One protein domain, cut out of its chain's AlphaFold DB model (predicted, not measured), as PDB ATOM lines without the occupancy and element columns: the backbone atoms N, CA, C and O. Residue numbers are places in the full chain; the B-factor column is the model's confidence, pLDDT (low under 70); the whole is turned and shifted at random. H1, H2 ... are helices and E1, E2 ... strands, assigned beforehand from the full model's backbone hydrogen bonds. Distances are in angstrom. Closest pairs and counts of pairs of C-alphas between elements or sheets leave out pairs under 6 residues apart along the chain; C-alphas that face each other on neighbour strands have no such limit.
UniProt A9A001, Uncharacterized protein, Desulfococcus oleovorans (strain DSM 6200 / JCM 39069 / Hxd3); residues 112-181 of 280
ATOM      1  N   THR A 112      64.467 -25.563 -11.729       85.81
ATOM      2  CA  THR A 112      63.788 -25.913 -10.469       85.81
ATOM      3  C   THR A 112      63.279 -24.669  -9.748       85.81
ATOM      4  O   THR A 112      62.141 -24.652  -9.278       85.81
ATOM      5  N   ARG A 113      64.072 -23.588  -9.718       86.19
ATOM      6  CA  ARG A 113      63.650 -22.297  -9.145       86.19
ATOM      7  C   ARG A 113      62.516 -21.657  -9.947       86.19
ATOM      8  O   ARG A 113      61.596 -21.103  -9.352       86.19
ATOM      9  N   LEU A 114      62.542 -21.774 -11.276       92.12
ATOM     10  CA  LEU A 114      61.466 -21.299 -12.150       92.12
ATOM     11  C   LEU A 114      60.184 -22.124 -11.975       92.12
ATOM     12  O   LEU A 114      59.108 -21.543 -11.885       92.12
ATOM     13  N   LEU A 115      60.289 -23.451 -11.853       92.69
ATOM     14  CA  LEU A 115      59.163 -24.339 -11.543       92.69
ATOM     15  C   LEU A 115      58.542 -24.015 -10.178       92.69
ATOM     16  O   LEU A 115      57.320 -23.932 -10.074       92.69
ATOM     17  N   TRP A 116      59.362 -23.775  -9.152       92.19
ATOM     18  CA  TRP A 116      58.893 -23.336  -7.834       92.19
ATOM     19  C   TRP A 116      58.271 -21.937  -7.862       92.19
ATOM     20  O   TRP A 116      57.251 -21.698  -7.223       92.19
ATOM     21  N   GLY A 117      58.846 -21.008  -8.627       93.94
ATOM     22  CA  GLY A 117      58.275 -19.676  -8.821       93.94
ATOM     23  C   GLY A 117      56.925 -19.728  -9.540       93.94
ATOM     24  O   GLY A 117      55.969 -19.086  -9.109       93.94
ATOM     25  N   ALA A 118      56.820 -20.536 -10.597       94.19
ATOM     26  CA  ALA A 118      55.581 -20.746 -11.337       94.19
ATOM     27  C   ALA A 118      54.515 -21.443 -10.480       94.19
ATOM     28  O   ALA A 118      53.353 -21.039 -10.509       94.19
ATOM     29  N   SER A 119      54.898 -22.444  -9.679       94.62
ATOM     30  CA  SER A 119      53.970 -23.113  -8.764       94.62
ATOM     31  C   SER A 119      53.492 -22.164  -7.663       94.62
ATOM     32  O   SER A 119      52.288 -22.080  -7.421       94.62
ATOM     33  N   ALA A 120      54.388 -21.374  -7.066       95.19
ATOM     34  CA  ALA A 120      54.034 -20.359  -6.077       95.19
ATOM     35  C   ALA A 120      53.095 -19.291  -6.662       95.19
ATOM     36  O   ALA A 120      52.103 -18.926  -6.028       95.19
ATOM     37  N   PHE A 121      53.358 -18.831  -7.888       96.00
ATOM     38  CA  PHE A 121      52.485 -17.887  -8.584       96.00
ATOM     39  C   PHE A 121      51.106 -18.486  -8.878       96.00
ATOM     40  O   PHE A 121      50.097 -17.827  -8.645       96.00
ATOM     41  N   LEU A 122      51.041 -19.738  -9.340       96.19
ATOM     42  CA  LEU A 122      49.773 -20.415  -9.605       96.19
ATOM     43  C   LEU A 122      48.945 -20.565  -8.323       96.19
ATOM     44  O   LEU A 122      47.754 -20.259  -8.324       96.19
ATOM     45  N   VAL A 123      49.572 -20.977  -7.218       96.38
ATOM     46  CA  VAL A 123      48.910 -21.069  -5.907       96.38
ATOM     47  C   VAL A 123      48.381 -19.702  -5.472       96.38
ATOM     48  O   VAL A 123      47.230 -19.597  -5.048       96.38
ATOM     49  N   LEU A 124      49.179 -18.641  -5.627       96.12
ATOM     50  CA  LEU A 124      48.752 -17.280  -5.314       96.12
ATOM     51  C   LEU A 124      47.575 -16.829  -6.195       96.12
ATOM     52  O   LEU A 124      46.614 -16.258  -5.683       96.12
ATOM     53  N   ALA A 125      47.614 -17.112  -7.498       94.12
ATOM     54  CA  ALA A 125      46.540 -16.773  -8.427       94.12
ATOM     55  C   ALA A 125      45.228 -17.492  -8.072       94.12
ATOM     56  O   ALA A 125      44.169 -16.861  -8.044       94.12
ATOM     57  N   VAL A 126      45.297 -18.784  -7.730       93.56
ATOM     58  CA  VAL A 126      44.136 -19.552  -7.255       93.56
ATOM     59  C   VAL A 126      43.595 -18.954  -5.956       93.56
ATOM     60  O   VAL A 126      42.389 -18.750  -5.842       93.56
ATOM     61  N   LEU A 127      44.460 -18.600  -5.002       94.62
ATOM     62  CA  LEU A 127      44.032 -17.984  -3.746       94.62
ATOM     63  C   LEU A 127      43.314 -16.644  -3.975       94.62
ATOM     64  O   LEU A 127      42.256 -16.410  -3.392       94.62
ATOM     65  N   ILE A 128      43.839 -15.790  -4.861       92.44
ATOM     66  CA  ILE A 128      43.195 -14.522  -5.234       92.44
ATOM     67  C   ILE A 128      41.818 -14.780  -5.857       92.44
ATOM     68  O   ILE A 128      40.855 -14.099  -5.498       92.44
ATOM     69  N   LEU A 129      41.699 -15.774  -6.743       89.12
ATOM     70  CA  LEU A 129      40.425 -16.135  -7.364       89.12
ATOM     71  C   LEU A 129      39.399 -16.601  -6.319       89.12
ATOM     72  O   LEU A 129      38.253 -16.154  -6.351       89.12
ATOM     73  N   LEU A 130      39.807 -17.448  -5.368       89.56
ATOM     74  CA  LEU A 130      38.941 -17.932  -4.287       89.56
ATOM     75  C   LEU A 130      38.458 -16.786  -3.390       89.56
ATOM     76  O   LEU A 130      37.275 -16.726  -3.053       89.56
ATOM     77  N   VAL A 131      39.346 -15.850  -3.035       88.25
ATOM     78  CA  VAL A 131      38.986 -14.672  -2.231       88.25
ATOM     79  C   VAL A 131      38.032 -13.761  -3.000       88.25
ATOM     80  O   VAL A 131      36.975 -13.405  -2.480       88.25
ATOM     81  N   ALA A 132      38.359 -13.418  -4.248       85.25
ATOM     82  CA  ALA A 132      37.517 -12.568  -5.088       85.25
ATOM     83  C   ALA A 132      36.124 -13.180  -5.303       85.25
ATOM     84  O   ALA A 132      35.114 -12.478  -5.247       85.25
ATOM     85  N   SER A 133      36.072 -14.496  -5.496       84.81
ATOM     86  CA  SER A 133      34.830 -15.230  -5.674       84.81
ATOM     87  C   SER A 133      33.990 -15.300  -4.390       84.81
ATOM     88  O   SER A 133      32.805 -14.961  -4.408       84.81
ATOM     89  N   SER A 134      34.607 -15.612  -3.246       85.19
ATOM     90  CA  SER A 134      33.934 -15.589  -1.937       85.19
ATOM     91  C   SER A 134      33.358 -14.201  -1.616       85.19
ATOM     92  O   SER A 134      32.221 -14.071  -1.158       85.19
ATOM     93  N   MET A 135      34.093 -13.136  -1.960       85.62
ATOM     94  CA  MET A 135      33.607 -11.760  -1.834       85.62
ATOM     95  C   MET A 135      32.408 -11.453  -2.744       85.62
ATOM     96  O   MET A 135      31.581 -10.622  -2.364       85.62
ATOM     97  N   ASN A 136      32.294 -12.074  -3.926       88.06
ATOM     98  CA  ASN A 136      31.106 -11.930  -4.776       88.06
ATOM     99  C   ASN A 136      29.911 -12.697  -4.198       88.06
ATOM    100  O   ASN A 136      28.823 -12.132  -4.107       88.06
ATOM    101  N   ALA A 137      30.125 -13.930  -3.733       88.44
ATOM    102  CA  ALA A 137      29.074 -14.800  -3.203       88.44
ATOM    103  C   ALA A 137      28.348 -14.225  -1.967       88.44
ATOM    104  O   ALA A 137      27.182 -14.537  -1.709       88.44
ATOM    105  N   GLY A 138      29.030 -13.368  -1.198       88.38
ATOM    106  CA  GLY A 138      28.457 -12.666  -0.045       88.38
ATOM    107  C   GLY A 138      27.682 -11.383  -0.378       88.38
ATOM    108  O   GLY A 138      27.131 -10.759   0.531       88.38
ATOM    109  N   ARG A 139      27.649 -10.950  -1.644       93.38
ATOM    110  CA  ARG A 139      27.011  -9.693  -2.060       93.38
ATOM    111  C   ARG A 139      25.608  -9.928  -2.589       93.38
ATOM    112  O   ARG A 139      25.372 -10.824  -3.397       93.38
ATOM    113  N   TYR A 140      24.703  -9.045  -2.193       95.88
ATOM    114  CA  TYR A 140      23.345  -8.998  -2.711       95.88
ATOM    115  C   TYR A 140      23.156  -7.749  -3.563       95.88
ATOM    116  O   TYR A 140      23.760  -6.701  -3.319       95.88
ATOM    117  N   TYR A 141      22.311  -7.863  -4.573       94.94
ATOM    118  CA  TYR A 141      21.980  -6.801  -5.507       94.94
ATOM    119  C   TYR A 141      20.465  -6.681  -5.573       94.94
ATOM    120  O   TYR A 141      19.756  -7.685  -5.622       94.94
ATOM    121  N   VAL A 142      19.979  -5.448  -5.585       95.75
ATOM    122  CA  VAL A 142      18.550  -5.157  -5.649       95.75
ATOM    123  C   VAL A 142      18.281  -4.362  -6.913       95.75
ATOM    124  O   VAL A 142      18.975  -3.383  -7.188       95.75
ATOM    125  N   THR A 143      17.299  -4.806  -7.690       94.12
ATOM    126  CA  THR A 143      16.871  -4.141  -8.923       94.12
ATOM    127  C   THR A 143      15.365  -3.948  -8.890       94.12
ATOM    128  O   THR A 143      14.625  -4.881  -8.603       94.12
ATOM    129  N   GLU A 144      14.900  -2.742  -9.197       93.25
ATOM    130  CA  GLU A 144      13.475  -2.452  -9.349       93.25
ATOM    131  C   GLU A 144      13.100  -2.607 -10.824       93.25
ATOM    132  O   GLU A 144      13.674  -1.942 -11.688       93.25
ATOM    133  N   SER A 145      12.158  -3.496 -11.131       91.06
ATOM    134  CA  SER A 145      11.717  -3.763 -12.501       91.06
ATOM    135  C   SER A 145      10.236  -4.114 -12.520       91.06
ATOM    136  O   SER A 145       9.776  -4.935 -11.733       91.06
ATOM    137  N   ARG A 146       9.476  -3.502 -13.440       89.31
ATOM    138  CA  ARG A 146       8.053  -3.818 -13.692       89.31
ATOM    139  C   ARG A 146       7.163  -3.806 -12.432       89.31
ATOM    140  O   ARG A 146       6.287  -4.653 -12.297       89.31
ATOM    141  N   GLY A 147       7.389  -2.863 -11.514       90.69
ATOM    142  CA  GLY A 147       6.614  -2.766 -10.266       90.69
ATOM    143  C   GLY A 147       6.934  -3.859  -9.240       90.69
ATOM    144  O   GLY A 147       6.141  -4.104  -8.337       90.69
ATOM    145  N   ALA A 148       8.073  -4.534  -9.384       93.75
ATOM    146  CA  ALA A 148       8.577  -5.498  -8.423       93.75
ATOM    147  C   ALA A 148      10.018  -5.164  -8.024       93.75
ATOM    148  O   ALA A 148      10.791  -4.594  -8.804       93.75
ATOM    149  N   VAL A 149      10.385  -5.574  -6.814       96.19
ATOM    150  CA  VAL A 149      11.768  -5.580  -6.342       96.19
ATOM    151  C   VAL A 149      12.337  -6.973  -6.572       96.19
ATOM    152  O   VAL A 149      11.861  -7.957  -6.009       96.19
ATOM    153  N   GLU A 150      13.362  -7.067  -7.407       96.31
ATOM    154  CA  GLU A 150      14.115  -8.294  -7.626       96.31
ATOM    155  C   GLU A 150      15.376  -8.299  -6.770       96.31
ATOM    156  O   GLU A 150      16.180  -7.362  -6.801       96.31
ATOM    157  N   ILE A 151      15.577  -9.396  -6.048       95.94
ATOM    158  CA  ILE A 151      16.766  -9.626  -5.243       95.94
ATOM    159  C   ILE A 151      17.618 -10.686  -5.918       95.94
ATOM    160  O   ILE A 151      17.175 -11.805  -6.192       95.94
ATOM    161  N   TRP A 152      18.872 -10.324  -6.128       96.25
ATOM    162  CA  TRP A 152      19.884 -11.141  -6.766       96.25
ATOM    163  C   TRP A 152      21.037 -11.377  -5.795       96.25
ATOM    164  O   TRP A 152      21.472 -10.458  -5.101       96.25
ATOM    165  N   LYS A 153      21.556 -12.600  -5.749       95.12
ATOM    166  CA  LYS A 153      22.734 -12.978  -4.968       95.12
ATOM    167  C   LYS A 153      23.908 -13.167  -5.920       95.12
ATOM    168  O   LYS A 153      23.739 -13.753  -6.984       95.12
ATOM    169  N   GLY A 154      25.081 -12.653  -5.566       92.75
ATOM    170  CA  GLY A 154      26.302 -13.014  -6.278       92.75
ATOM    171  C   GLY A 154      26.556 -14.515  -6.150       92.75
ATOM    172  O   GLY A 154      26.298 -15.112  -5.105       92.75
ATOM    173  N   ASP A 155      27.037 -15.129  -7.215       89.19
ATOM    174  CA  ASP A 155      27.462 -16.525  -7.220       89.19
ATOM    175  C   ASP A 155      28.999 -16.613  -7.142       89.19
ATOM    176  O   ASP A 155      29.709 -15.609  -6.999       89.19
ATOM    177  N   PHE A 156      29.528 -17.837  -7.181       83.38
ATOM    178  CA  PHE A 156      30.969 -18.097  -7.120       83.38
ATOM    179  C   PHE A 156      31.688 -17.785  -8.453       83.38
ATOM    180  O   PHE A 156      32.896 -17.994  -8.596       83.38
ATOM    181  N   THR A 157      30.979 -17.273  -9.456       82.25
ATOM    182  CA  THR A 157      31.596 -16.810 -10.694       82.25
ATOM    183  C   THR A 157      31.934 -15.326 -10.539       82.25
ATOM    184  O   THR A 157      31.089 -14.553 -10.089       82.25
ATOM    185  N   PRO A 158      33.151 -14.872 -10.894       68.06
ATOM    186  CA  PRO A 158      33.517 -13.457 -10.835       68.06
ATOM    187  C   PRO A 158      32.669 -12.635 -11.824       68.06
ATOM    188  O   PRO A 158      33.049 -12.420 -12.968       68.06
ATOM    189  N   GLY A 159      31.487 -12.201 -11.381       77.19
ATOM    190  CA  GLY A 159      30.513 -11.435 -12.163       77.19
ATOM    191  C   GLY A 159      29.140 -12.092 -12.309       77.19
ATOM    192  O   GLY A 159      28.205 -11.411 -12.736       77.19
ATOM    193  N   GLY A 160      28.993 -13.361 -11.933       86.69
ATOM    194  CA  GLY A 160      27.698 -14.021 -11.980       86.69
ATOM    195  C   GLY A 160      26.786 -13.568 -10.835       86.69
ATOM    196  O   GLY A 160      27.217 -13.043  -9.791       86.69
ATOM    197  N   LYS A 161      25.485 -13.679 -11.104       93.19
ATOM    198  CA  LYS A 161      24.398 -13.312 -10.202       93.19
ATOM    199  C   LYS A 161      23.213 -14.220 -10.473       93.19
ATOM    200  O   LYS A 161      22.780 -14.354 -11.616       93.19
ATOM    201  N   GLU A 162      22.617 -14.725  -9.410       94.31
ATOM    202  CA  GLU A 162      21.407 -15.530  -9.459       94.31
ATOM    203  C   GLU A 162      20.255 -14.777  -8.793       94.31
ATOM    204  O   GLU A 162      20.408 -14.206  -7.710       94.31
ATOM    205  N   ARG A 163      19.083 -14.753  -9.432       94.50
ATOM    206  CA  ARG A 163      17.887 -14.144  -8.845       94.50
ATOM    207  C   ARG A 163      17.297 -15.094  -7.815       94.50
ATOM    208  O   ARG A 163      16.794 -16.150  -8.180       94.50
ATOM    209  N   ILE A 164      17.299 -14.686  -6.551       94.88
ATOM    210  CA  ILE A 164      16.814 -15.525  -5.449       94.88
ATOM    211  C   ILE A 164      15.366 -15.222  -5.065       94.88
ATOM    212  O   ILE A 164      14.689 -16.086  -4.518       94.88
ATOM    213  N   MET A 165      14.876 -14.005  -5.331       94.19
ATOM    214  CA  MET A 165      13.530 -13.602  -4.921       94.19
ATOM    215  C   MET A 165      12.986 -12.449  -5.764       94.19
ATOM    216  O   MET A 165      13.737 -11.598  -6.244       94.19
ATOM    217  N   VAL A 166      11.662 -12.420  -5.923       95.44
ATOM    218  CA  VAL A 166      10.919 -11.343  -6.585       95.44
ATOM    219  C   VAL A 166       9.760 -10.935  -5.685       95.44
ATOM    220  O   VAL A 166       8.933 -11.768  -5.318       95.44
ATOM    221  N   LEU A 167       9.712  -9.655  -5.326       95.56
ATOM    222  CA  LEU A 167       8.702  -9.075  -4.452       95.56
ATOM    223  C   LEU A 167       7.819  -8.163  -5.291       95.56
ATOM    224  O   LEU A 167       8.200  -7.043  -5.631       95.56
ATOM    225  N   HIS A 168       6.656  -8.679  -5.671       94.25
ATOM    226  CA  HIS A 168       5.673  -7.935  -6.451       94.25
ATOM    227  C   HIS A 168       5.033  -6.829  -5.613       94.25
ATOM    228  O   HIS A 168       4.745  -7.033  -4.437       94.25
ATOM    229  N   ASP A 169       4.795  -5.669  -6.223       92.44
ATOM    230  CA  ASP A 169       4.210  -4.493  -5.569       92.44
ATOM    231  C   ASP A 169       5.036  -3.974  -4.379       92.44
ATOM    232  O   ASP A 169       4.518  -3.278  -3.506       92.44
ATOM    233  N   ALA A 170       6.319  -4.335  -4.320       92.75
ATOM    234  CA  ALA A 170       7.268  -3.765  -3.382       92.75
ATOM    235  C   ALA A 170       7.936  -2.535  -4.006       92.75
ATOM    236  O   ALA A 170       8.207  -2.499  -5.208       92.75
ATOM    237  N   ALA A 171       8.248  -1.554  -3.168       91.62
ATOM    238  CA  ALA A 171       9.110  -0.432  -3.514       91.62
ATOM    239  C   ALA A 171      10.329  -0.472  -2.598       91.62
ATOM    240  O   ALA A 171      10.183  -0.702  -1.396       91.62
ATOM    241  N   TRP A 172      11.524  -0.283  -3.153       91.38
ATOM    242  CA  TRP A 172      12.735  -0.302  -2.349       91.38
ATOM    243  C   TRP A 172      12.872   1.030  -1.601       91.38
ATOM    244  O   TRP A 172      13.163   2.070  -2.194       91.38
ATOM    245  N   ASP A 173      12.637   1.000  -0.289       85.31
ATOM    246  CA  ASP A 173      12.627   2.165   0.606       85.31
ATOM    247  C   ASP A 173      14.026   2.532   1.141       85.31
ATOM    248  O   ASP A 173      14.237   3.628   1.663       85.31
ATOM    249  N   VAL A 174      15.014   1.651   0.969       86.06
ATOM    250  CA  VAL A 174      16.393   1.871   1.424       86.06
ATOM    251  C   VAL A 174      17.198   2.650   0.378       86.06
ATOM    252  O   VAL A 174      17.057   2.472  -0.833       86.06
ATOM    253  N   LYS A 175      18.143   3.487   0.830       88.44
ATOM    254  CA  LYS A 175      19.072   4.210  -0.056       88.44
ATOM    255  C   LYS A 175      19.705   3.264  -1.087       88.44
ATOM    256  O   LYS A 175      20.236   2.206  -0.732       88.44
ATOM    257  N   LYS A 176      19.685   3.665  -2.364       89.75
ATOM    258  CA  LYS A 176      20.299   2.904  -3.462       89.75
ATOM    259  C   LYS A 176      21.807   2.752  -3.215       89.75
ATOM    260  O   LYS A 176      22.535   3.740  -3.121       89.75
ATOM    261  N   LYS A 177      22.261   1.506  -3.076       92.12
ATOM    262  CA  LYS A 177      23.655   1.082  -2.910       92.12
ATOM    263  C   LYS A 177      24.002   0.135  -4.055       92.12
ATOM    264  O   LYS A 177      23.135  -0.528  -4.615       92.12
ATOM    265  N   ARG A 178      25.291   0.046  -4.386       90.25
ATOM    266  CA  ARG A 178      25.777  -0.894  -5.410       90.25
ATOM    267  C   ARG A 178      25.602  -2.356  -4.982       90.25
ATOM    268  O   ARG A 178      25.364  -3.212  -5.827       90.25
ATOM    269  N   THR A 179      25.766  -2.621  -3.690       92.94
ATOM    270  CA  THR A 179      25.672  -3.944  -3.068       92.94
ATOM    271  C   THR A 179      25.046  -3.809  -1.690       92.94
ATOM    272  O   THR A 179      25.285  -2.813  -0.999       92.94
ATOM    273  N   TYR A 180      24.317  -4.836  -1.283       94.94
ATOM    274  CA  TYR A 180      23.671  -4.951   0.015       94.94
ATOM    275  C   TYR A 180      24.178  -6.185   0.760       94.94
ATOM    276  O   TYR A 180      24.686  -7.130   0.146       94.94
ATOM    277  N   SER A 181      24.062  -6.156   2.085       93.94
ATOM    278  CA  SER A 181      24.332  -7.320   2.930       93.94
ATOM    279  C   SER A 181      23.131  -8.271   2.944       93.94
ATOM    280  O   SER A 181      22.011  -7.854   2.659       93.94
TER     281      SER A 181
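AT A GLANCE: This is residues 112 to 181 of the 280 residues of an uncharacterized protein of Desulfococcus oleovorans (strain DSM 6200 / JCM 39069 / Hxd3) (UniProt A9A001). A small sheet of three strands, E2 between E1 and E3, has one long straight helix, H1, running out from one end like a handle; residues 112 to 128 of H1 stick out free, and the last stretch, residues 169 to 181, folds back past the sheet on the side of E1. The printed part has 70 residues, with one named helix and three named strands in the order H1, E1, E2, E3; the sheet's order is E1, E2, E3, antiparallel throughout, and the class is mixed, helices and strands. The whole is extended, with a radius of gyration of the C-alphas of 18.3 A and spans of 63 by 19 by 13 A.

HOW THE PARTS SIT: E1, residues 140 to 145, and E2, residues 148 to 154, form an antiparallel hairpin at 152 degrees, with N 143 and O 150 2.9 A apart, within hydrogen-bond range. E2 and E3, residues 161 to 168, form a second antiparallel hairpin at 159 degrees, with N 153 and O 162 at 2.8 A. The three strands make a meander, each the antiparallel neighbour of the one before, and the sheet is only just strongly twisted, with C-alphas up to 4.4 A off its best plane. E3 bends by 55 degrees at residue 164. H1, residues 112 to 137, only grazes the sheet with its residues 133 to 137; its closest C-alphas to E2 are those of Ala 137 and Gly 154, 4.5 A apart. In H1 every O i to N i+4 pair is within hydrogen-bond range.

IN THESE COORDINATES: E1 measures 16.1 A, E2 19.4 A and E3 19.8 A, where C-alpha 168 ends E3 at (5.673, -7.935, -6.451). H1 measures 37.2 A, from C-alpha 112 at (63.788, -25.913, -10.469) to C-alpha 137 at (29.074, -14.800, -3.203).

THE WHOLE: The two C-alphas farthest apart, those of Thr 112 and Asp 169, are 63.5 A apart. The printed part has no cut, and no link is long. Mean pLDDT of the printed part is 91.3; residue 158 is under 70.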